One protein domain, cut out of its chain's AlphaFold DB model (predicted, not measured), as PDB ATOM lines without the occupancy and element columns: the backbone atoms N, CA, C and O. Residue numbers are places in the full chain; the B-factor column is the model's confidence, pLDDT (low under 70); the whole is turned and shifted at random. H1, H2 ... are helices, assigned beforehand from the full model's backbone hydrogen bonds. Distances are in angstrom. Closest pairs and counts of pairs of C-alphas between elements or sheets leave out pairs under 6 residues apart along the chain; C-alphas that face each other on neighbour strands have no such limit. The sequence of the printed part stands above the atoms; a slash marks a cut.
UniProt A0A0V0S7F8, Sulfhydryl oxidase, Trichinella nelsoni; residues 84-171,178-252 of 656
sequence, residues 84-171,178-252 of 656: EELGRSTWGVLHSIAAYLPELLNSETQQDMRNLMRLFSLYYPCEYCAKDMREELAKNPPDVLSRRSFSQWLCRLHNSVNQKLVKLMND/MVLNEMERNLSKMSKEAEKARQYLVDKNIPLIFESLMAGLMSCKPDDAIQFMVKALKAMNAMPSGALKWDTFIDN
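What this domain is: This is residues 84 to 171 and 178 to 252 of the 656 residues of the protein "Sulfhydryl oxidase" of Trichinella nelsoni (UniProt A0A0V0S7F8). The longest helix, H4, and H1 lie side by side in the middle, running opposite ways; the hairpin of H2 and H3 lies loosely on one side of this pair, and H7, with H8 and H9 packed on it, lies on the other side, meeting H4 at residues 147 to 152. After the cut, H5 and H6 make a loose arch that leads to H7, and residues 188 to 194 and 199 to 204 stick out. The printed part has 163 residues with nine named helices, H1 to H9 in chain order, and no named strand: its class is all helix. It is only just compact, close to loose, with a radius of gyration of the C-alphas of 18.0 A and spans of 54 by 40 by 25 A.

Where its parts are: Find C-alpha 147 at (29.068, 18.107, 54.471); from there H4, residues 147 to 170, runs 35.1 A to C-alpha 170 at (28.528, -16.885, 51.749). Before it come H1, residues 84 to 99, which begins at (14.352, -4.640, 53.744) and is 22.9 A long, H2, residues 107 to 123, 24.1 A, and H3, residues 127 to 139, 18.9 A. After it look for H5, residues 181 to 187, H6, residues 192 to 203, H7, residues 206 to 220, 21.2 A long, H8, residues 225 to 236, and H9, residues 248 to 251.

How they stand to each other: Start at H4, whose residues 147 to 158 alone touch H1; the closest C-alphas, of Ala 98 and Ser 151, are 5.6 A apart, at a shallow tilt of 20 degrees, opposite ways. H4 also touches H7 at a shallow tilt of 30 degrees, opposite ways, with Arg 148 and Ser 219 closest at 5.4 A between C-alphas. H7 is the hub, touching three helices. It touches H9, with the C-alphas of Gly 216 and Phe 249 closest at 4.6 A, and with residues 213 to 217 alone it touches H8, with those of Leu 213 and Met 229 closest at 6.6 A, at a steep tilt of 49 degrees. H2 and H3 touch and form a helical hairpin, two helices joined by a tight link and running opposite ways, at a tilt of 36 degrees, only just steep; their closest C-alphas, of Ser 121 and Ala 130, are 4.9 A apart. H3 is close to H4 but not clearly touching, at 7.6 A between the C-alphas of Glu 136 and Leu 157, and H1 and H2 are near each other. H5 and H6 touch no helix. Each O i to N i+4 pair is within hydrogen-bond range in H1, H2, H3, H4, H6, H7 and H8; in H5 it is 2 of 3, and H9 is too short for such a pair.

The domain as a whole: The two C-alphas farthest apart, of Ser 107 and Lys 192, are 56.4 A apart. Residues 172 to 177 are not printed, and C-alphas 171 and 178 are 17.2 A apart across the cut. Of the links that are printed whole, H8 to H9, 11 residues, is long. The mean pLDDT of the printed part is 72.5; look for values under 70 at, among other places, residues 165 to 171 and 178 to 203.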
ATOM      1  N   GLU A  84      13.708  -5.068  54.989       71.25
ATOM      2  CA  GLU A  84      14.352  -4.640  53.744       71.25
ATOM      3  C   GLU A  84      13.804  -3.286  53.296       71.25
ATOM      4  O   GLU A  84      14.574  -2.399  52.929       71.25
ATOM      5  N   GLU A  85      12.480  -3.117  53.338       71.19
ATOM      6  CA  GLU A  85      11.781  -1.862  53.024       71.19
ATOM      7  C   GLU A  85      12.256  -0.731  53.954       71.19
ATOM      8  O   GLU A  85      12.732   0.306  53.490       71.19
ATOM      9  N   LEU A  86      12.254  -0.982  55.268       79.44
ATOM     10  CA  LEU A  86      12.768  -0.083  56.305       79.44
ATOM     11  C   LEU A  86      14.238   0.291  56.062       79.44
ATOM     12  O   LEU A  86      14.614   1.453  56.241       79.44
ATOM     13  N   GLY A  87      15.062  -0.668  55.629       78.75
ATOM     14  CA  GLY A  87      16.460  -0.438  55.264       78.75
ATOM     15  C   GLY A  87      16.602   0.534  54.090       78.75
ATOM     16  O   GLY A  87      17.317   1.531  54.208       78.75
ATOM     17  N   ARG A  88      15.870   0.296  52.989       72.25
ATOM     18  CA  ARG A  88      15.884   1.163  51.794       72.25
ATOM     19  C   ARG A  88      15.422   2.588  52.128       72.25
ATOM     20  O   ARG A  88      16.130   3.543  51.813       72.25
ATOM     21  N   SER A  89      14.309   2.741  52.853       75.75
ATOM     22  CA  SER A  89      13.819   4.058  53.294       75.75
ATOM     23  C   SER A  89      14.803   4.786  54.219       75.75
ATOM     24  O   SER A  89      14.959   6.001  54.111       75.75
ATOM     25  N   THR A  90      15.500   4.063  55.102       84.00
ATOM     26  CA  THR A  90      16.482   4.656  56.028       84.00
ATOM     27  C   THR A  90      17.676   5.249  55.288       84.00
ATOM     28  O   THR A  90      18.068   6.377  55.584       84.00
ATOM     29  N   TRP A  91      18.244   4.528  54.315       85.06
ATOM     30  CA  TRP A  91      19.360   5.056  53.529       85.06
ATOM     31  C   TRP A  91      18.960   6.302  52.740       85.06
ATOM     32  O   TRP A  91      19.723   7.264  52.738       85.06
ATOM     33  N   GLY A  92      17.755   6.329  52.159       65.75
ATOM     34  CA  GLY A  92      17.211   7.528  51.514       65.75
ATOM     35  C   GLY A  92      17.210   8.740  52.450       65.75
ATOM     36  O   GLY A  92      17.827   9.755  52.137       65.75
ATOM     37  N   VAL A  93      16.611   8.608  53.641       80.94
ATOM     38  CA  VAL A  93      16.567   9.684  54.650       80.94
ATOM     39  C   VAL A  93      17.968  10.161  55.048       80.94
ATOM     40  O   VAL A  93      18.212  11.366  55.085       80.94
ATOM     41  N   LEU A  94      18.903   9.247  55.325       84.50
ATOM     42  CA  LEU A  94      20.256   9.618  55.755       84.50
ATOM     43  C   LEU A  94      21.057  10.322  54.646       84.50
ATOM     44  O   LEU A  94      21.729  11.314  54.929       84.50
ATOM     45  N   HIS A  95      20.960   9.859  53.393       77.06
ATOM     46  CA  HIS A  95      21.630  10.502  52.253       77.06
ATOM     47  C   HIS A  95      21.015  11.863  51.914       77.06
ATOM     48  O   HIS A  95      21.758  12.802  51.626       77.06
ATOM     49  N   SER A  96      19.691  12.023  52.027       69.56
ATOM     50  CA  SER A  96      19.046  13.339  51.921       69.56
ATOM     51  C   SER A  96      19.553  14.301  52.997       69.56
ATOM     52  O   SER A  96      19.966  15.410  52.665       69.56
ATOM     53  N   ILE A  97      19.598  13.881  54.270       80.56
ATOM     54  CA  ILE A  97      20.120  14.717  55.364       80.56
ATOM     55  C   ILE A  97      21.563  15.150  55.069       80.56
ATOM     56  O   ILE A  97      21.854  16.341  55.136       80.56
ATOM     57  N   ALA A  98      22.440  14.219  54.673       75.06
ATOM     58  CA  ALA A  98      23.829  14.519  54.318       75.06
ATOM     59  C   ALA A  98      23.948  15.538  53.166       75.06
ATOM     60  O   ALA A  98      24.757  16.466  53.233       75.06
ATOM     61  N   ALA A  99      23.113  15.412  52.130       68.62
ATOM     62  CA  ALA A  99      23.139  16.286  50.960       68.62
ATOM     63  C   ALA A  99      22.778  17.752  51.273       68.62
ATOM     64  O   ALA A  99      23.305  18.653  50.609       68.62
ATOM     65  N   TYR A 100      21.926  18.005  52.274       75.81
ATOM     66  CA  TYR A 100      21.495  19.353  52.675       75.81
ATOM     67  C   TYR A 100      22.363  20.011  53.766       75.81
ATOM     68  O   TYR A 100      22.110  21.161  54.123       75.81
ATOM     69  N   LEU A 101      23.415  19.349  54.266       76.75
ATOM     70  CA  LEU A 101      24.327  19.962  55.242       76.75
ATOM     71  C   LEU A 101      25.133  21.145  54.644       76.75
ATOM     72  O   LEU A 101      25.451  21.145  53.445       76.75
ATOM     73  N   PRO A 102      25.510  22.149  55.464       74.19
ATOM     74  CA  PRO A 102      26.474  23.182  55.083       74.19
ATOM     75  C   PRO A 102      27.892  22.604  54.933       74.19
ATOM     76  O   PRO A 102      28.221  21.578  55.530       74.19
ATOM     77  N   GLU A 103      28.764  23.278  54.173       65.88
ATOM     78  CA  GLU A 103      30.150  22.807  53.990       65.88
ATOM     79  C   GLU A 103      30.974  22.799  55.281       65.88
ATOM     80  O   GLU A 103      31.846  21.953  55.436       65.88
ATOM     81  N   LEU A 104      30.674  23.674  56.240       74.75
ATOM     82  CA  LEU A 104      31.268  23.635  57.575       74.75
ATOM     83  C   LEU A 104      30.158  23.592  58.621       74.75
ATOM     84  O   LEU A 104      29.243  24.417  58.612       74.75
ATOM     85  N   LEU A 105      30.244  22.616  59.520       84.69
ATOM     86  CA  LEU A 105      29.255  22.381  60.567       84.69
ATOM     87  C   LEU A 105      29.720  23.045  61.868       84.69
ATOM     88  O   LEU A 105      30.803  22.748  62.378       84.69
ATOM     89  N   ASN A 106      28.894  23.943  62.413       88.56
ATOM     90  CA  ASN A 106      29.148  24.574  63.710       88.56
ATOM     91  C   ASN A 106      29.011  23.548  64.855       88.56
ATOM     92  O   ASN A 106      28.328  22.535  64.707       88.56
ATOM     93  N   SER A 107      29.639  23.810  66.005       92.62
ATOM     94  CA  SER A 107      29.755  22.849  67.115       92.62
ATOM     95  C   SER A 107      28.429  22.287  67.646       92.62
ATOM     96  O   SER A 107      28.419  21.154  68.130       92.62
ATOM     97  N   GLU A 108      27.334  23.045  67.551       92.44
ATOM     98  CA  GLU A 108      25.982  22.613  67.925       92.44
ATOM     99  C   GLU A 108      25.449  21.611  66.894       92.44
ATOM    100  O   GLU A 108      25.233  20.449  67.230       92.44
ATOM    101  N   THR A 109      25.412  21.982  65.608       86.25
ATOM    102  CA  THR A 109      24.983  21.076  64.528       86.25
ATOM    103  C   THR A 109      25.871  19.829  64.420       86.25
ATOM    104  O   THR A 109      25.374  18.738  64.148       86.25
ATOM    105  N   GLN A 110      27.176  19.931  64.702       92.94
ATOM    106  CA  GLN A 110      28.041  18.752  64.823       92.94
ATOM    107  C   GLN A 110      27.575  17.811  65.939       92.94
ATOM    108  O   GLN A 110      27.592  16.587  65.781       92.94
ATOM    109  N   GLN A 111      27.199  18.367  67.092       93.75
ATOM    110  CA  GLN A 111      26.731  17.572  68.215       93.75
ATOM    111  C   GLN A 111      25.363  16.957  67.927       93.75
ATOM    112  O   GLN A 111      25.162  15.791  68.259       93.75
ATOM    113  N   ASP A 112      24.484  17.675  67.237       93.44
ATOM    114  CA  ASP A 112      23.191  17.156  66.799       93.44
ATOM    115  C   ASP A 112      23.329  16.046  65.765       93.44
ATOM    116  O   ASP A 112      22.659  15.030  65.900       93.44
ATOM    117  N   MET A 113      24.261  16.132  64.812       94.50
ATOM    118  CA  MET A 113      24.523  15.032  63.874       94.50
ATOM    119  C   MET A 113      25.106  13.789  64.572       94.50
ATOM    120  O   MET A 113      24.727  12.658  64.250       94.50
ATOM    121  N   ARG A 114      25.963  13.962  65.593       94.50
ATOM    122  CA  ARG A 114      26.420  12.849  66.455       94.50
ATOM    123  C   ARG A 114      25.273  12.267  67.291       94.50
ATOM    124  O   ARG A 114      25.158  11.044  67.407       94.50
ATOM    125  N   ASN A 115      24.410  13.119  67.844       94.19
ATOM    126  CA  ASN A 115      23.218  12.716  68.590       94.19
ATOM    127  C   ASN A 115      22.223  11.973  67.685       94.19
ATOM    128  O   ASN A 115      21.714  10.934  68.090       94.19
ATOM    129  N   LEU A 116      21.997  12.448  66.458       95.00
ATOM    130  CA  LEU A 116      21.099  11.869  65.461       95.00
ATOM    131  C   LEU A 116      21.489  10.426  65.147       95.00
ATOM    132  O   LEU A 116      20.672   9.528  65.336       95.00
ATOM    133  N   MET A 117      22.743  10.178  64.753       95.38
ATOM    134  CA  MET A 117      23.199   8.817  64.440       95.38
ATOM    135  C   MET A 117      23.157   7.899  65.668       95.38
ATOM    136  O   MET A 117      22.747   6.740  65.567       95.38
ATOM    137  N   ARG A 118      23.495   8.422  66.857       94.25
ATOM    138  CA  ARG A 118      23.346   7.695  68.127       94.25
ATOM    139  C   ARG A 118      21.883   7.319  68.392       94.25
ATOM    140  O   ARG A 118      21.615   6.162  68.705       94.25
ATOM    141  N   LEU A 119      20.945   8.257  68.261       93.12
ATOM    142  CA  LEU A 119      19.514   8.043  68.499       93.12
ATOM    143  C   LEU A 119      18.908   7.083  67.467       93.12
ATOM    144  O   LEU A 119      18.216   6.149  67.871       93.12
ATOM    145  N   PHE A 120      19.250   7.223  66.181       91.88
ATOM    146  CA  PHE A 120      18.927   6.237  65.144       91.88
ATOM    147  C   PHE A 120      19.369   4.836  65.576       91.88
ATOM    148  O   PHE A 120      18.545   3.932  65.647       91.88
ATOM    149  N   SER A 121      20.633   4.663  65.973       92.44
ATOM    150  CA  SER A 121      21.156   3.355  66.389       92.44
ATOM    151  C   SER A 121      20.542   2.799  67.680       92.44
ATOM    152  O   SER A 121      20.606   1.595  67.921       92.44
ATOM    153  N   LEU A 122      19.943   3.638  68.530       87.00
ATOM    154  CA  LEU A 122      19.243   3.207  69.744       87.00
ATOM    155  C   LEU A 122      17.813   2.749  69.445       87.00
ATOM    156  O   LEU A 122      17.400   1.713  69.963       87.00
ATOM    157  N   TYR A 123      17.088   3.492  68.606       89.94
ATOM    158  CA  TYR A 123      15.650   3.313  68.372       89.94
ATOM    159  C   TYR A 123      15.299   2.664  67.025       89.94
ATOM    160  O   TYR A 123      14.123   2.592  66.671       89.94
ATOM    161  N   TYR A 124      16.287   2.174  66.271       89.81
ATOM    162  CA  TYR A 124      16.048   1.515  64.989       89.81
ATOM    163  C   TYR A 124      15.136   0.276  65.144       89.81
ATOM    164  O   TYR A 124      15.498  -0.631  65.900       89.81
ATOM    165  N   PRO A 125      13.993   0.173  64.430       84.75
ATOM    166  CA  PRO A 125      12.997  -0.879  64.686       84.75
ATOM    167  C   PRO A 125      13.484  -2.325  64.496       84.75
ATOM    168  O   PRO A 125      12.930  -3.251  65.087       84.75
ATOM    169  N   CYS A 126      14.528  -2.546  63.691       85.38
ATOM    170  CA  CYS A 126      15.197  -3.842  63.593       85.38
ATOM    171  C   CYS A 126      16.233  -3.992  64.725       85.38
ATOM    172  O   CYS A 126      17.342  -3.480  64.611       85.38
ATOM    173  N   GLU A 127      15.900  -4.736  65.785       84.12
ATOM    174  CA  GLU A 127      16.728  -4.918  66.994       84.12
ATOM    175  C   GLU A 127      18.199  -5.291  66.710       84.12
ATOM    176  O   GLU A 127      19.124  -4.674  67.249       84.12
ATOM    177  N   TYR A 128      18.433  -6.279  65.841       84.00
ATOM    178  CA  TYR A 128      19.786  -6.730  65.503       84.00
ATOM    179  C   TYR A 128      20.521  -5.743  64.586       84.00
ATOM    180  O   TYR A 128      21.721  -5.544  64.756       84.00
ATOM    181  N   CYS A 129      19.808  -5.058  63.684       86.81
ATOM    182  CA  CYS A 129      20.368  -3.965  62.889       86.81
ATOM    183  C   CYS A 129      20.760  -2.779  63.792       86.81
ATOM    184  O   CYS A 129      21.809  -2.175  63.602       86.81
ATOM    185  N   ALA A 130      19.947  -2.477  64.812       87.75
ATOM    186  CA  ALA A 130      20.219  -1.455  65.818       87.75
ATOM    187  C   ALA A 130      21.478  -1.802  66.628       87.75
ATOM    188  O   ALA A 130      22.332  -0.948  66.862       87.75
ATOM    189  N   LYS A 131      21.626  -3.074  67.028       87.50
ATOM    190  CA  LYS A 131      22.833  -3.569  67.700       87.50
ATOM    191  C   LYS A 131      24.072  -3.432  66.810       87.50
ATOM    192  O   LYS A 131      25.050  -2.841  67.257       87.50
ATOM    193  N   ASP A 132      24.017  -3.912  65.569       88.06
ATOM    194  CA  ASP A 132      25.145  -3.828  64.634       88.06
ATOM    195  C   ASP A 132      25.534  -2.370  64.327       88.06
ATOM    196  O   ASP A 132      26.711  -2.022  64.379       88.06
ATOM    197  N   MET A 133      24.552  -1.483  64.134       88.94
ATOM    198  CA  MET A 133      24.786  -0.048  63.936       88.94
ATOM    199  C   MET A 133      25.457   0.607  65.155       88.94
ATOM    200  O   MET A 133      26.346   1.437  64.979       88.94
ATOM    201  N   ARG A 134      25.093   0.224  66.389       93.94
ATOM    202  CA  ARG A 134      25.787   0.688  67.608       93.94
ATOM    203  C   ARG A 134      27.232   0.192  67.670       93.94
ATOM    204  O   ARG A 134      28.112   0.948  68.071       93.94
ATOM    205  N   GLU A 135      27.482  -1.050  67.262       92.69
ATOM    206  CA  GLU A 135      28.836  -1.611  67.203       92.69
ATOM    207  C   GLU A 135      29.688  -0.965  66.100       92.69
ATOM    208  O   GLU A 135      30.878  -0.749  66.314       92.69
ATOM    209  N   GLU A 136      29.111  -0.595  64.953       89.62
ATOM    210  CA  GLU A 136      29.822   0.180  63.927       89.62
ATOM    211  C   GLU A 136      30.090   1.619  64.361       89.62
ATOM    212  O   GLU A 136      31.219   2.072  64.218       89.62
ATOM    213  N   LEU A 137      29.119   2.318  64.958       92.38
ATOM    214  CA  LEU A 137      29.312   3.683  65.467       92.38
ATOM    215  C   LEU A 137      30.373   3.769  66.576       92.38
ATOM    216  O   LEU A 137      31.000   4.813  66.738       92.38
ATOM    217  N   ALA A 138      30.594   2.684  67.323       91.50
ATOM    218  CA  ALA A 138      31.656   2.596  68.325       91.50
ATOM    219  C   ALA A 138      33.064   2.406  67.718       91.50
ATOM    220  O   ALA A 138      34.046   2.792  68.346       91.50
ATOM    221  N   LYS A 139      33.172   1.820  66.514       90.88
ATOM    222  CA  LYS A 139      34.442   1.616  65.783       90.88
ATOM    223  C   LYS A 139      34.756   2.789  64.849       90.88
ATOM    224  O   LYS A 139      35.891   3.241  64.770       90.88
ATOM    225  N   ASN A 140      33.726   3.249  64.144       89.00
ATOM    226  CA  ASN A 140      33.745   4.205  63.045       89.00
ATOM    227  C   ASN A 140      32.763   5.352  63.372       89.00
ATOM    228  O   ASN A 140      31.681   5.414  62.780       89.00
ATOM    229  N   PRO A 141      33.079   6.231  64.342       93.06
ATOM    230  CA  PRO A 141      32.171   7.291  64.776       93.06
ATOM    231  C   PRO A 141      31.890   8.311  63.655       93.06
ATOM    232  O   PRO A 141      32.740   8.481  62.777       93.06
ATOM    233  N   PRO A 142      30.740   9.018  63.679       93.06
ATOM    234  CA  PRO A 142      30.391   9.992  62.650       93.06
ATOM    235  C   PRO A 142      31.402  11.134  62.549       93.06
ATOM    236  O   PRO A 142      31.547  11.928  63.483       93.06
ATOM    237  N   ASP A 143      32.053  11.248  61.392       90.38
ATOM    238  CA  ASP A 143      32.758  12.470  61.012       90.38
ATOM    239  C   ASP A 143      31.712  13.519  60.633       90.38
ATOM    240  O   ASP A 143      30.906  13.309  59.734       90.38
ATOM    241  N   VAL A 144      31.690  14.623  61.369       93.25
ATOM    242  CA  VAL A 144      30.674  15.678  61.269       93.25
ATOM    243  C   VAL A 144      31.317  17.055  61.113       93.25
ATOM    244  O   VAL A 144      30.710  18.054  61.470       93.25
ATOM    245  N   LEU A 145      32.561  17.141  60.634       81.38
ATOM    246  CA  LEU A 145      33.245  18.432  60.467       81.38
ATOM    247  C   LEU A 145      32.655  19.263  59.312       81.38
ATOM    248  O   LEU A 145      32.584  20.491  59.390       81.38
ATOM    249  N   SER A 146      32.220  18.584  58.251       77.12
ATOM    250  CA  SER A 146      31.757  19.173  56.992       77.12
ATOM    251  C   SER A 146      30.665  18.321  56.344       77.12
ATOM    252  O   SER A 146      30.556  17.128  56.642       77.12
ATOM    253  N   ARG A 147      29.913  18.890  55.391       82.62
ATOM    254  CA  ARG A 147      29.068  18.107  54.471       82.62
ATOM    255  C   ARG A 147      29.867  16.977  53.823       82.62
ATOM    256  O   ARG A 147      29.438  15.827  53.872       82.62
ATOM    257  N   ARG A 148      31.030  17.291  53.236       72.06
ATOM    258  CA  ARG A 148      31.861  16.304  52.531       72.06
ATOM    259  C   ARG A 148      32.279  15.151  53.443       72.06
ATOM    260  O   ARG A 148      32.100  13.996  53.067       72.06
ATOM    261  N   SER A 149      32.782  15.445  54.642       75.00
ATOM    262  CA  SER A 149      33.270  14.414  55.561       75.00
ATOM    263  C   SER A 149      32.141  13.554  56.146       75.00
ATOM    264  O   SER A 149      32.312  12.335  56.248       75.00
ATOM    265  N   PHE A 150      30.955  14.128  56.400       83.62
ATOM    266  CA  PHE A 150      29.773  13.354  56.801       83.62
ATOM    267  C   PHE A 150      29.243  12.458  55.674       83.62
ATOM    268  O   PHE A 150      28.995  11.279  55.918       83.62
ATOM    269  N   SER A 151      29.149  12.951  54.434       78.00
ATOM    270  CA  SER A 151      28.784  12.125  53.270       78.00
ATOM    271  C   SER A 151      29.781  10.978  53.052       78.00
ATOM    272  O   SER A 151      29.385   9.819  52.936       78.00
ATOM    273  N   GLN A 152      31.088  11.266  53.092       72.75
ATOM    274  CA  GLN A 152      32.149  10.255  52.999       72.75
ATOM    275  C   GLN A 152      32.084   9.221  54.134       72.75
ATOM    276  O   GLN A 152      32.363   8.039  53.927       72.75
ATOM    277  N   TRP A 153      31.747   9.633  55.358       91.06
ATOM    278  CA  TRP A 153      31.528   8.710  56.471       91.06
ATOM    279  C   TRP A 153      30.262   7.855  56.283       91.06
ATOM    280  O   TRP A 153      30.331   6.633  56.425       91.06
ATOM    281  N   LEU A 154      29.136   8.460  55.896       85.06
ATOM    282  CA  LEU A 154      27.859   7.770  55.711       85.06
ATOM    283  C   LEU A 154      27.956   6.682  54.632       85.06
ATOM    284  O   LEU A 154      27.490   5.559  54.838       85.06
ATOM    285  N   CYS A 155      28.623   6.971  53.513       74.75
ATOM    286  CA  CYS A 155      28.857   5.972  52.476       74.75
ATOM    287  C   CYS A 155      29.780   4.838  52.957       74.75
ATOM    288  O   CYS A 155      29.528   3.674  52.642       74.75
ATOM    289  N   ARG A 156      30.804   5.117  53.777       80.25
ATOM    290  CA  ARG A 156      31.633   4.064  54.400       80.25
ATOM    291  C   ARG A 156      30.817   3.172  55.347       80.25
ATOM    292  O   ARG A 156      30.987   1.953  55.314       80.25
ATOM    293  N   LEU A 157      29.880   3.737  56.115       84.88
ATOM    294  CA  LEU A 157      28.949   2.963  56.948       84.88
ATOM    295  C   LEU A 157      28.019   2.075  56.099       84.88
ATOM    296  O   LEU A 157      27.870   0.891  56.397       84.88
ATOM    297  N   HIS A 158      27.445   2.616  55.017       80.00
ATOM    298  CA  HIS A 158      26.609   1.861  54.074       80.00
ATOM    299  C   HIS A 158      27.371   0.657  53.486       80.00
ATOM    300  O   HIS A 158      26.855  -0.460  53.465       80.00
ATOM    301  N   ASN A 159      28.642   0.842  53.120       72.69
ATOM    302  CA  ASN A 159      29.491  -0.245  52.635       72.69
ATOM    303  C   ASN A 159      29.840  -1.293  53.702       72.69
ATOM    304  O   ASN A 159      29.852  -2.477  53.374       72.69
ATOM    305  N   SER A 160      30.062  -0.906  54.966       76.38
ATOM    306  CA  SER A 160      30.239  -1.873  56.068       76.38
ATOM    307  C   SER A 160      29.015  -2.793  56.187       76.38
ATOM    308  O   SER A 160      29.151  -4.017  56.238       76.38
ATOM    309  N   VAL A 161      27.804  -2.229  56.113       79.31
ATOM    310  CA  VAL A 161      26.550  -3.002  56.117       79.31
ATOM    311  C   VAL A 161      26.437  -3.902  54.879       79.31
ATOM    312  O   VAL A 161      26.155  -5.093  55.022       79.31
ATOM    313  N   ASN A 162      26.722  -3.392  53.677       72.50
ATOM    314  CA  ASN A 162      26.644  -4.182  52.442       72.50
ATOM    315  C   ASN A 162      27.660  -5.341  52.422       72.50
ATOM    316  O   ASN A 162      27.306  -6.457  52.043       72.50
ATOM    317  N   GLN A 163      28.886  -5.131  52.914       70.25
ATOM    318  CA  GLN A 163      29.887  -6.194  53.061       70.25
ATOM    319  C   GLN A 163      29.469  -7.252  54.090       70.25
ATOM    320  O   GLN A 163      29.686  -8.440  53.856       70.25
ATOM    321  N   LYS A 164      28.836  -6.861  55.205       71.00
ATOM    322  CA  LYS A 164      28.281  -7.817  56.180       71.00
ATOM    323  C   LYS A 164      27.163  -8.661  55.577       71.00
ATOM    324  O   LYS A 164      27.143  -9.865  55.805       71.00
ATOM    325  N   LEU A 165      26.271  -8.057  54.790       65.50
ATOM    326  CA  LEU A 165      25.200  -8.774  54.094       65.50
ATOM    327  C   LEU A 165      25.773  -9.790  53.093       65.50
ATOM    328  O   LEU A 165      25.423 -10.963  53.169       65.50
ATOM    329  N   VAL A 166      26.721  -9.378  52.243       52.03
ATOM    330  CA  VAL A 166      27.416 -10.279  51.301       52.03
ATOM    331  C   VAL A 166      28.208 -11.373  52.026       52.03
ATOM    332  O   VAL A 166      28.245 -12.509  51.563       52.03
ATOM    333  N   LYS A 167      28.813 -11.084  53.184       43.78
ATOM    334  CA  LYS A 167      29.515 -12.110  53.965       43.78
ATOM    335  C   LYS A 167      28.549 -13.133  54.571       43.78
ATOM    336  O   LYS A 167      28.817 -14.324  54.476       43.78
ATOM    337  N   LEU A 168      27.423 -12.686  55.131       46.38
ATOM    338  CA  LEU A 168      26.376 -13.570  55.659       46.38
ATOM    339  C   LEU A 168      25.767 -14.474  54.571       46.38
ATOM    340  O   LEU A 168      25.380 -15.593  54.880       46.38
ATOM    341  N   MET A 169      25.730 -14.019  53.314       33.47
ATOM    342  CA  MET A 169      25.281 -14.804  52.152       33.47
ATOM    343  C   MET A 169      26.255 -15.924  51.729       33.47
ATOM    344  O   MET A 169      25.850 -16.838  51.019       33.47
ATOM    345  N   ASN A 170      27.526 -15.883  52.147       33.75
ATOM    346  CA  ASN A 170      28.528 -16.885  51.749       33.75
ATOM    347  C   ASN A 170      28.615 -18.091  52.702       33.75
ATOM    348  O   ASN A 170      29.142 -19.129  52.309       33.75
ATOM    349  N   ASP A 171      28.111 -17.966  53.934       33.44
ATOM    350  CA  ASP A 171      28.226 -19.002  54.974       33.44
ATOM    351  C   ASP A 171      27.015 -19.975  55.008       33.44
ATOM    352  O   ASP A 171      27.016 -20.929  55.789       33.44
ATOM    353  N   MET A 178      21.701  -6.341  47.203       38.78
ATOM    354  CA  MET A 178      20.387  -5.721  47.466       38.78
ATOM    355  C   MET A 178      19.880  -4.658  46.471       38.78
ATOM    356  O   MET A 178      18.717  -4.277  46.578       38.78
ATOM    357  N   VAL A 179      20.672  -4.193  45.497       32.91
ATOM    358  CA  VAL A 179      20.181  -3.240  44.470       32.91
ATOM    359  C   VAL A 179      19.349  -3.950  43.389       32.91
ATOM    360  O   VAL A 179      18.418  -3.368  42.839       32.91
ATOM    361  N   LEU A 180      19.618  -5.233  43.121       33.25
ATOM    362  CA  LEU A 180      18.930  -5.996  42.072       33.25
ATOM    363  C   LEU A 180      17.526  -6.470  42.477       33.25
ATOM    364  O   LEU A 180      16.698  -6.733  41.610       33.25
ATOM    365  N   ASN A 181      17.219  -6.540  43.771       39.12
ATOM    366  CA  ASN A 181      16.072  -7.301  44.276       39.12
ATOM    367  C   ASN A 181      14.683  -6.723  43.914       39.12
ATOM    368  O   ASN A 181      13.713  -7.476  43.787       39.12
ATOM    369  N   GLU A 182      14.586  -5.403  43.714       35.50
ATOM    370  CA  GLU A 182      13.376  -4.718  43.214       35.50
ATOM    371  C   GLU A 182      13.162  -5.010  41.710       35.50
ATOM    372  O   GLU A 182      12.029  -5.128  41.242       35.50
ATOM    373  N   MET A 183      14.251  -5.222  40.958       34.12
ATOM    374  CA  MET A 183      14.211  -5.761  39.597       34.12
ATOM    375  C   MET A 183      13.857  -7.253  39.617       34.12
ATOM    376  O   MET A 183      12.886  -7.655  38.991       34.12
ATOM    377  N   GLU A 184      14.603  -8.090  40.338       35.97
ATOM    378  CA  GLU A 184      14.508  -9.558  40.289       35.97
ATOM    379  C   GLU A 184      13.122 -10.101  40.655       35.97
ATOM    380  O   GLU A 184      12.613 -10.979  39.955       35.97
ATOM    381  N   ARG A 185      12.454  -9.531  41.670       38.41
ATOM    382  CA  ARG A 185      11.063  -9.897  41.995       38.41
ATOM    383  C   ARG A 185      10.107  -9.636  40.828       38.41
ATOM    384  O   ARG A 185       9.266 -10.487  40.539       38.41
ATOM    385  N   ASN A 186      10.268  -8.516  40.123       39.41
ATOM    386  CA  ASN A 186       9.471  -8.175  38.940       39.41
ATOM    387  C   ASN A 186       9.898  -8.965  37.682       39.41
ATOM    388  O   ASN A 186       9.056  -9.328  36.861       39.41
ATOM    389  N   LEU A 187      11.185  -9.302  37.552       37.66
ATOM    390  CA  LEU A 187      11.756 -10.032  36.414       37.66
ATOM    391  C   LEU A 187      11.498 -11.544  36.430       37.66
ATOM    392  O   LEU A 187      11.638 -12.177  35.388       37.66
ATOM    393  N   SER A 188      10.974 -12.099  37.527       39.78
ATOM    394  CA  SER A 188      10.370 -13.446  37.555       39.78
ATOM    395  C   SER A 188       9.217 -13.653  36.545       39.78
ATOM    396  O   SER A 188       8.705 -14.765  36.412       39.78
ATOM    397  N   LYS A 189       8.793 -12.592  35.835       48.44
ATOM    398  CA  LYS A 189       7.666 -12.565  34.886       48.44
ATOM    399  C   LYS A 189       7.987 -11.942  33.510       48.44
ATOM    400  O   LYS A 189       7.053 -11.638  32.771       48.44
ATOM    401  N   MET A 190       9.257 -11.715  33.151       41.47
ATOM    402  CA  MET A 190       9.632 -11.019  31.898       41.47
ATOM    403  C   MET A 190      10.207 -11.943  30.803       41.47
ATOM    404  O   MET A 190      10.582 -13.083  31.065       41.47
ATOM    405  N   SER A 191      10.232 -11.466  29.547       55.62
ATOM    406  CA  SER A 191      10.660 -12.259  28.380       55.62
ATOM    407  C   SER A 191      12.187 -12.354  28.223       55.62
ATOM    408  O   SER A 191      12.956 -11.653  28.884       55.62
ATOM    409  N   LYS A 192      12.631 -13.189  27.271       53.78
ATOM    410  CA  LYS A 192      14.049 -13.395  26.913       53.78
ATOM    411  C   LYS A 192      14.775 -12.101  26.516       53.78
ATOM    412  O   LYS A 192      15.998 -12.037  26.573       53.78
ATOM    413  N   GLU A 193      14.038 -11.079  26.105       48.41
ATOM    414  CA  GLU A 193      14.543  -9.785  25.645       48.41
ATOM    415  C   GLU A 193      14.923  -8.900  26.836       48.41
ATOM    416  O   GLU A 193      15.955  -8.232  26.796       48.41
ATOM    417  N   ALA A 194      14.158  -8.976  27.930       43.59
ATOM    418  CA  ALA A 194      14.498  -8.319  29.187       43.59
ATOM    419  C   ALA A 194      15.755  -8.935  29.823       43.59
ATOM    420  O   ALA A 194      16.598  -8.209  30.340       43.59
ATOM    421  N   GLU A 195      15.930 -10.256  29.717       52.41
ATOM    422  CA  GLU A 195      17.127 -10.930  30.237       52.41
ATOM    423  C   GLU A 195      18.388 -10.597  29.414       52.41
ATOM    424  O   GLU A 195      19.451 -10.367  29.984       52.41
ATOM    425  N   LYS A 196      18.273 -10.435  28.083       61.22
ATOM    426  CA  LYS A 196      19.363  -9.879  27.248       61.22
ATOM    427  C   LYS A 196      19.726  -8.447  27.665       61.22
ATOM    428  O   LYS A 196      20.908  -8.119  27.749       61.22
ATOM    429  N   ALA A 197      18.729  -7.602  27.939       51.38
ATOM    430  CA  ALA A 197      18.949  -6.230  28.398       51.38
ATOM    431  C   ALA A 197      19.602  -6.186  29.794       51.38
ATOM    432  O   ALA A 197      20.530  -5.408  30.011       51.38
ATOM    433  N   ARG A 198      19.191  -7.071  30.713       50.81
ATOM    434  CA  ARG A 198      19.855  -7.270  32.009       50.81
ATOM    435  C   ARG A 198      21.319  -7.659  31.823       50.81
ATOM    436  O   ARG A 198      22.184  -6.993  32.386       50.81
ATOM    437  N   GLN A 199      21.590  -8.709  31.044       63.53
ATOM    438  CA  GLN A 199      22.949  -9.207  30.830       63.53
ATOM    439  C   GLN A 199      23.848  -8.095  30.276       63.53
ATOM    440  O   GLN A 199      24.924  -7.866  30.811       63.53
ATOM    441  N   TYR A 200      23.361  -7.307  29.310       66.75
ATOM    442  CA  TYR A 200      24.077  -6.138  28.792       66.75
ATOM    443  C   TYR A 200      24.423  -5.103  29.882       66.75
ATOM    444  O   TYR A 200      25.557  -4.629  29.935       66.75
ATOM    445  N   LEU A 201      23.482  -4.751  30.766       54.44
ATOM    446  CA  LEU A 201      23.726  -3.778  31.844       54.44
ATOM    447  C   LEU A 201      24.755  -4.280  32.872       54.44
ATOM    448  O   LEU A 201      25.546  -3.479  33.380       54.44
ATOM    449  N   VAL A 202      24.762  -5.589  33.151       64.62
ATOM    450  CA  VAL A 202      25.719  -6.250  34.056       64.62
ATOM    451  C   VAL A 202      27.099  -6.373  33.400       64.62
ATOM    452  O   VAL A 202      28.078  -5.891  33.965       64.62
ATOM    453  N   ASP A 203      27.183  -6.904  32.177       69.50
ATOM    454  CA  ASP A 203      28.428  -7.065  31.402       69.50
ATOM    455  C   ASP A 203      29.161  -5.733  31.168       69.50
ATOM    456  O   ASP A 203      30.381  -5.695  30.992       69.50
ATOM    457  N   LYS A 204      28.416  -4.621  31.141       70.12
ATOM    458  CA  LYS A 204      28.945  -3.261  30.986       70.12
ATOM    459  C   LYS A 204      29.119  -2.501  32.307       70.12
ATOM    460  O   LYS A 204      29.547  -1.352  32.265       70.12
ATOM    461  N   ASN A 205      28.836  -3.119  33.458       67.25
ATOM    462  CA  ASN A 205      28.918  -2.511  34.797       67.25
ATOM    463  C   ASN A 205      28.189  -1.153  34.918       67.25
ATOM    464  O   ASN A 205      28.597  -0.286  35.694       67.25
ATOM    465  N   ILE A 206      27.095  -0.959  34.169       70.62
ATOM    466  CA  ILE A 206      26.383   0.329  34.097       70.62
ATOM    467  C   ILE A 206      25.912   0.825  35.479       70.62
ATOM    468  O   ILE A 206      26.119   2.007  35.758       70.62
ATOM    469  N   PRO A 207      25.364  -0.015  36.387       64.12
ATOM    470  CA  PRO A 207      24.983   0.444  37.726       64.12
ATOM    471  C   PRO A 207      26.161   1.031  38.517       64.12
ATOM    472  O   PRO A 207      26.046   2.125  39.059       64.12
ATOM    473  N   LEU A 208      27.322   0.366  38.498       67.25
ATOM    474  CA  LEU A 208      28.526   0.800  39.217       67.25
ATOM    475  C   LEU A 208      29.107   2.113  38.657       67.25
ATOM    476  O   LEU A 208      29.632   2.932  39.411       67.25
ATOM    477  N   ILE A 209      28.970   2.336  37.346       73.50
ATOM    478  CA  ILE A 209      29.297   3.608  36.683       73.50
ATOM    479  C   ILE A 209      28.387   4.733  37.198       73.50
ATOM    480  O   ILE A 209      28.886   5.787  37.595       73.50
ATOM    481  N   PHE A 210      27.069   4.516  37.250       69.50
ATOM    482  CA  PHE A 210      26.125   5.509  37.777       69.50
ATOM    483  C   PHE A 210      26.334   5.783  39.272       69.50
ATOM    484  O   PHE A 210      26.371   6.947  39.670       69.50
ATOM    485  N   GLU A 211      26.533   4.749  40.091       64.50
ATOM    486  CA  GLU A 211      26.849   4.886  41.518       64.50
ATOM    487  C   GLU A 211      28.123   5.719  41.731       64.50
ATOM    488  O   GLU A 211      28.120   6.648  42.541       64.50
ATOM    489  N   SER A 212      29.179   5.455  40.951       69.50
ATOM    490  CA  SER A 212      30.438   6.207  41.020       69.50
ATOM    491  C   SER A 212      30.293   7.682  40.633       69.50
ATOM    492  O   SER A 212      30.842   8.561  41.305       69.50
ATOM    493  N   LEU A 213      29.523   7.973  39.580       73.12
ATOM    494  CA  LEU A 213      29.263   9.342  39.133       73.12
ATOM    495  C   LEU A 213      28.418  10.121  40.149       73.12
ATOM    496  O   LEU A 213      28.779  11.239  40.517       73.12
ATOM    497  N   MET A 214      27.321   9.530  40.632       67.81
ATOM    498  CA  MET A 214      26.407  10.188  41.570       67.81
ATOM    499  C   MET A 214      27.061  10.440  42.929       67.81
ATOM    500  O   MET A 214      26.940  11.541  43.467       67.81
ATOM    501  N   ALA A 215      27.804   9.471  43.469       64.94
ATOM    502  CA  ALA A 215      28.478   9.644  44.753       64.94
ATOM    503  C   ALA A 215      29.593  10.708  44.677       64.94
ATOM    504  O   ALA A 215      29.735  11.515  45.599       64.94
ATOM    505  N   GLY A 216      30.311  10.785  43.547       67.06
ATOM    506  CA  GLY A 216      31.242  11.876  43.249       67.06
ATOM    507  C   GLY A 216      30.558  13.248  43.208       67.06
ATOM    508  O   GLY A 216      30.964  14.153  43.935       67.06
ATOM    509  N   LEU A 217      29.485  13.399  42.423       67.56
ATOM    510  CA  LEU A 217      28.729  14.658  42.320       67.56
ATOM    511  C   LEU A 217      28.156  15.112  43.671       67.56
ATOM    512  O   LEU A 217      28.341  16.263  44.063       67.56
ATOM    513  N   MET A 218      27.498  14.214  44.410       65.94
ATOM    514  CA  MET A 218      26.879  14.539  45.701       65.94
ATOM    515  C   MET A 218      27.910  14.876  46.788       65.94
ATOM    516  O   MET A 218      27.634  15.726  47.638       65.94
ATOM    517  N   SER A 219      29.084  14.233  46.771       59.25
ATOM    518  CA  SER A 219      30.141  14.460  47.766       59.25
ATOM    519  C   SER A 219      31.052  15.649  47.450       59.25
ATOM    520  O   SER A 219      31.641  16.200  48.381       59.25
ATOM    521  N   CYS A 220      31.222  16.007  46.175       68.12
ATOM    522  CA  CYS A 220      32.145  17.063  45.752       68.12
ATOM    523  C   CYS A 220      31.443  18.369  45.357       68.12
ATOM    524  O   CYS A 220      32.112  19.395  45.364       68.12
ATOM    525  N   LYS A 221      30.144  18.326  45.011       65.62
ATOM    526  CA  LYS A 221      29.322  19.451  44.513       65.62
ATOM    527  C   LYS A 221      30.102  20.447  43.630       65.62
ATOM    528  O   LYS A 221      30.207  21.615  43.993       65.62
ATOM    529  N   PRO A 222      30.668  19.980  42.502       70.06
ATOM    530  CA  PRO A 222      31.401  20.836  41.570       70.06
ATOM    531  C   PRO A 222      30.481  21.907  40.975       70.06
ATOM    532  O   PRO A 222      29.319  21.621  40.682       70.06
ATOM    533  N   ASP A 223      31.024  23.096  40.721       67.00
ATOM    534  CA  ASP A 223      30.283  24.212  40.114       67.00
ATOM    535  C   ASP A 223      29.788  23.877  38.693       67.00
ATOM    536  O   ASP A 223      28.715  24.310  38.282       67.00
ATOM    537  N   ASP A 224      30.529  23.026  37.971       73.50
ATOM    538  CA  ASP A 224      30.132  22.436  36.691       73.50
ATOM    539  C   ASP A 224      29.996  20.904  36.813       73.50
ATOM    540  O   ASP A 224      30.953  20.130  36.670       73.50
ATOM    541  N   ALA A 225      28.768  20.459  37.086       70.06
ATOM    542  CA  ALA A 225      28.412  19.044  37.192       70.06
ATOM    543  C   ALA A 225      28.536  18.280  35.858       70.06
ATOM    544  O   ALA A 225      28.839  17.083  35.861       70.06
ATOM    545  N   ILE A 226      28.337  18.948  34.717       74.19
ATOM    546  CA  ILE A 226      28.404  18.315  33.392       74.19
ATOM    547  C   ILE A 226      29.866  18.022  33.052       74.19
ATOM    548  O   ILE A 226      30.214  16.893  32.701       74.19
ATOM    549  N   GLN A 227      30.752  18.994  33.243       76.25
ATOM    550  CA  GLN A 227      32.186  18.825  33.048       76.25
ATOM    551  C   GLN A 227      32.795  17.838  34.049       76.25
ATOM    552  O   GLN A 227      33.675  17.070  33.657       76.25
ATOM    553  N   PHE A 228      32.308  17.782  35.295       80.62
ATOM    554  CA  PHE A 228      32.672  16.717  36.236       80.62
ATOM    555  C   PHE A 228      32.331  15.334  35.667       80.62
ATOM    556  O   PHE A 228      33.209  14.476  35.606       80.62
ATOM    557  N   MET A 229      31.100  15.123  35.182       77.19
ATOM    558  CA  MET A 229      30.703  13.850  34.563       77.19
ATOM    559  C   MET A 229      31.527  13.533  33.309       77.19
ATOM    560  O   MET A 229      31.994  12.407  33.157       77.19
ATOM    561  N   VAL A 230      31.780  14.511  32.434       80.06
ATOM    562  CA  VAL A 230      32.599  14.321  31.221       80.06
ATOM    563  C   VAL A 230      34.048  13.962  31.564       80.06
ATOM    564  O   VAL A 230      34.628  13.080  30.927       80.06
ATOM    565  N   LYS A 231      34.653  14.604  32.572       78.56
ATOM    566  CA  LYS A 231      36.011  14.274  33.031       78.56
ATOM    567  C   LYS A 231      36.048  12.920  33.760       78.56
ATOM    568  O   LYS A 231      36.980  12.154  33.532       78.56
ATOM    569  N   ALA A 232      35.013  12.568  34.528       80.06
ATOM    570  CA  ALA A 232      34.848  11.245  35.136       80.06
ATOM    571  C   ALA A 232      34.738  10.126  34.085       80.06
ATOM    572  O   ALA A 232      35.455   9.132  34.159       80.06
ATOM    573  N   LEU A 233      33.902  10.306  33.056       82.88
ATOM    574  CA  LEU A 233      33.754   9.373  31.931       82.88
ATOM    575  C   LEU A 233      35.076   9.182  31.171       82.88
ATOM    576  O   LEU A 233      35.458   8.054  30.862       82.88
ATOM    577  N   LYS A 234      35.832  10.266  30.942       81.31
ATOM    578  CA  LYS A 234      37.186  10.192  30.365       81.31
ATOM    579  C   LYS A 234      38.168   9.439  31.272       81.31
ATOM    580  O   LYS A 234      38.951   8.644  30.762       81.31
ATOM    581  N   ALA A 235      38.098   9.631  32.591       81.50
ATOM    582  CA  ALA A 235      38.911   8.884  33.549       81.50
ATOM    583  C   ALA A 235      38.553   7.385  33.579       81.50
ATOM    584  O   ALA A 235      39.456   6.554  33.625       81.50
ATOM    585  N   MET A 236      37.270   7.013  33.468       80.12
ATOM    586  CA  MET A 236      36.852   5.602  33.373       80.12
ATOM    587  C   MET A 236      37.420   4.907  32.136       80.12
ATOM    588  O   MET A 236      37.919   3.792  32.253       80.12
ATOM    589  N   ASN A 237      37.452   5.589  30.991       76.75
ATOM    590  CA  ASN A 237      38.066   5.062  29.767       76.75
ATOM    591  C   ASN A 237      39.599   4.893  29.859       76.75
ATOM    592  O   ASN A 237      40.182   4.220  29.013       76.75
ATOM    593  N   ALA A 238      40.251   5.492  30.863       77.69
ATOM    594  CA  ALA A 238      41.686   5.368  31.124       77.69
ATOM    595  C   ALA A 238      42.027   4.394  32.274       77.69
ATOM    596  O   ALA A 238      43.204   4.124  32.515       77.69
ATOM    597  N   MET A 239      41.030   3.865  32.994       77.50
ATOM    598  CA  MET A 239      41.247   2.922  34.096       77.50
ATOM    599  C   MET A 239      41.292   1.463  33.609       77.50
ATOM    600  O   MET A 239      40.548   1.089  32.700       77.50
ATOM    601  N   PRO A 240      42.123   0.598  34.222       77.44
ATOM    602  CA  PRO A 240      42.130  -0.825  33.902       77.44
ATOM    603  C   PRO A 240      40.812  -1.497  34.321       77.44
ATOM    604  O   PRO A 240      40.194  -1.133  35.325       77.44
ATOM    605  N   SER A 241      40.389  -2.500  33.547       62.59
ATOM    606  CA  SER A 241      39.113  -3.196  33.757       62.59
ATOM    607  C   SER A 241      38.995  -3.760  35.180       62.59
ATOM    608  O   SER A 241      39.908  -4.425  35.669       62.59
ATOM    609  N   GLY A 242      37.872  -3.478  35.847       62.94
ATOM    610  CA  GLY A 242      37.615  -3.881  37.235       62.94
ATOM    611  C   GLY A 242      38.213  -2.975  38.322       62.94
ATOM    612  O   GLY A 242      37.986  -3.243  39.498       62.94
ATOM    613  N   ALA A 243      38.938  -1.900  37.980       73.38
ATOM    614  CA  ALA A 243      39.437  -0.938  38.975       73.38
ATOM    615  C   ALA A 243      38.392   0.098  39.433       73.38
ATOM    616  O   ALA A 243      38.576   0.724  40.478       73.38
ATOM    617  N   LEU A 244      37.308   0.276  38.668       76.62
ATOM    618  CA  LEU A 244      36.208   1.180  39.004       76.62
ATOM    619  C   LEU A 244      35.487   0.732  40.284       76.62
ATOM    620  O   LEU A 244      35.175  -0.445  40.459       76.62
ATOM    621  N   LYS A 245      35.165   1.701  41.141       76.88
ATOM    622  CA  LYS A 245      34.355   1.537  42.350       76.88
ATOM    623  C   LYS A 245      33.400   2.721  42.498       76.88
ATOM    624  O   LYS A 245      33.650   3.803  41.973       76.88
ATOM    625  N   TRP A 246      32.353   2.559  43.299       63.69
ATOM    626  CA  TRP A 246      31.413   3.640  43.619       63.69
ATOM    627  C   TRP A 246      32.091   4.864  44.302       63.69
ATOM    628  O   TRP A 246      31.564   5.968  44.229       63.69
ATOM    629  N   ASP A 247      33.268   4.712  44.931       62.56
ATOM    630  CA  ASP A 247      34.021   5.798  45.589       62.56
ATOM    631  C   ASP A 247      35.036   6.522  44.687       62.56
ATOM    632  O   ASP A 247      35.612   7.531  45.101       62.56
ATOM    633  N   THR A 248      35.257   6.073  43.444       76.88
ATOM    634  CA  THR A 248      36.412   6.515  42.635       76.88
ATOM    635  C   THR A 248      36.526   8.039  42.469       76.88
ATOM    636  O   THR A 248      37.629   8.573  42.568       76.88
ATOM    637  N   PHE A 249      35.407   8.754  42.301       78.25
ATOM    638  CA  PHE A 249      35.380  10.214  42.103       78.25
ATOM    639  C   PHE A 249      35.126  11.035  43.381       78.25
ATOM    640  O   PHE A 249      34.909  12.246  43.313       78.25
ATOM    641  N   ILE A 250      35.169  10.384  44.547       70.81
ATOM    642  CA  ILE A 250      35.107  11.018  45.873       70.81
ATOM    643  C   ILE A 250      36.518  11.323  46.385       70.81
ATOM    644  O   ILE A 250      36.773  12.426  46.881       70.81
ATOM    645  N   ASP A 251      37.418  10.346  46.248       63.09
ATOM    646  CA  ASP A 251      38.815  10.441  46.682       63.09
ATOM    647  C   ASP A 251      39.706  11.036  45.580       63.09
ATOM    648  O   ASP A 251      40.532  11.901  45.864       63.09
ATOM    649  N   ASN A 252      39.474  10.653  44.317       67.50
ATOM    650  CA  ASN A 252      40.100  11.247  43.133       67.50
ATOM    651  C   ASN A 252      39.044  11.982  42.279       67.50
ATOM    652  O   ASN A 252      38.663  11.489  41.212       67.50
TER     653      ASN A 252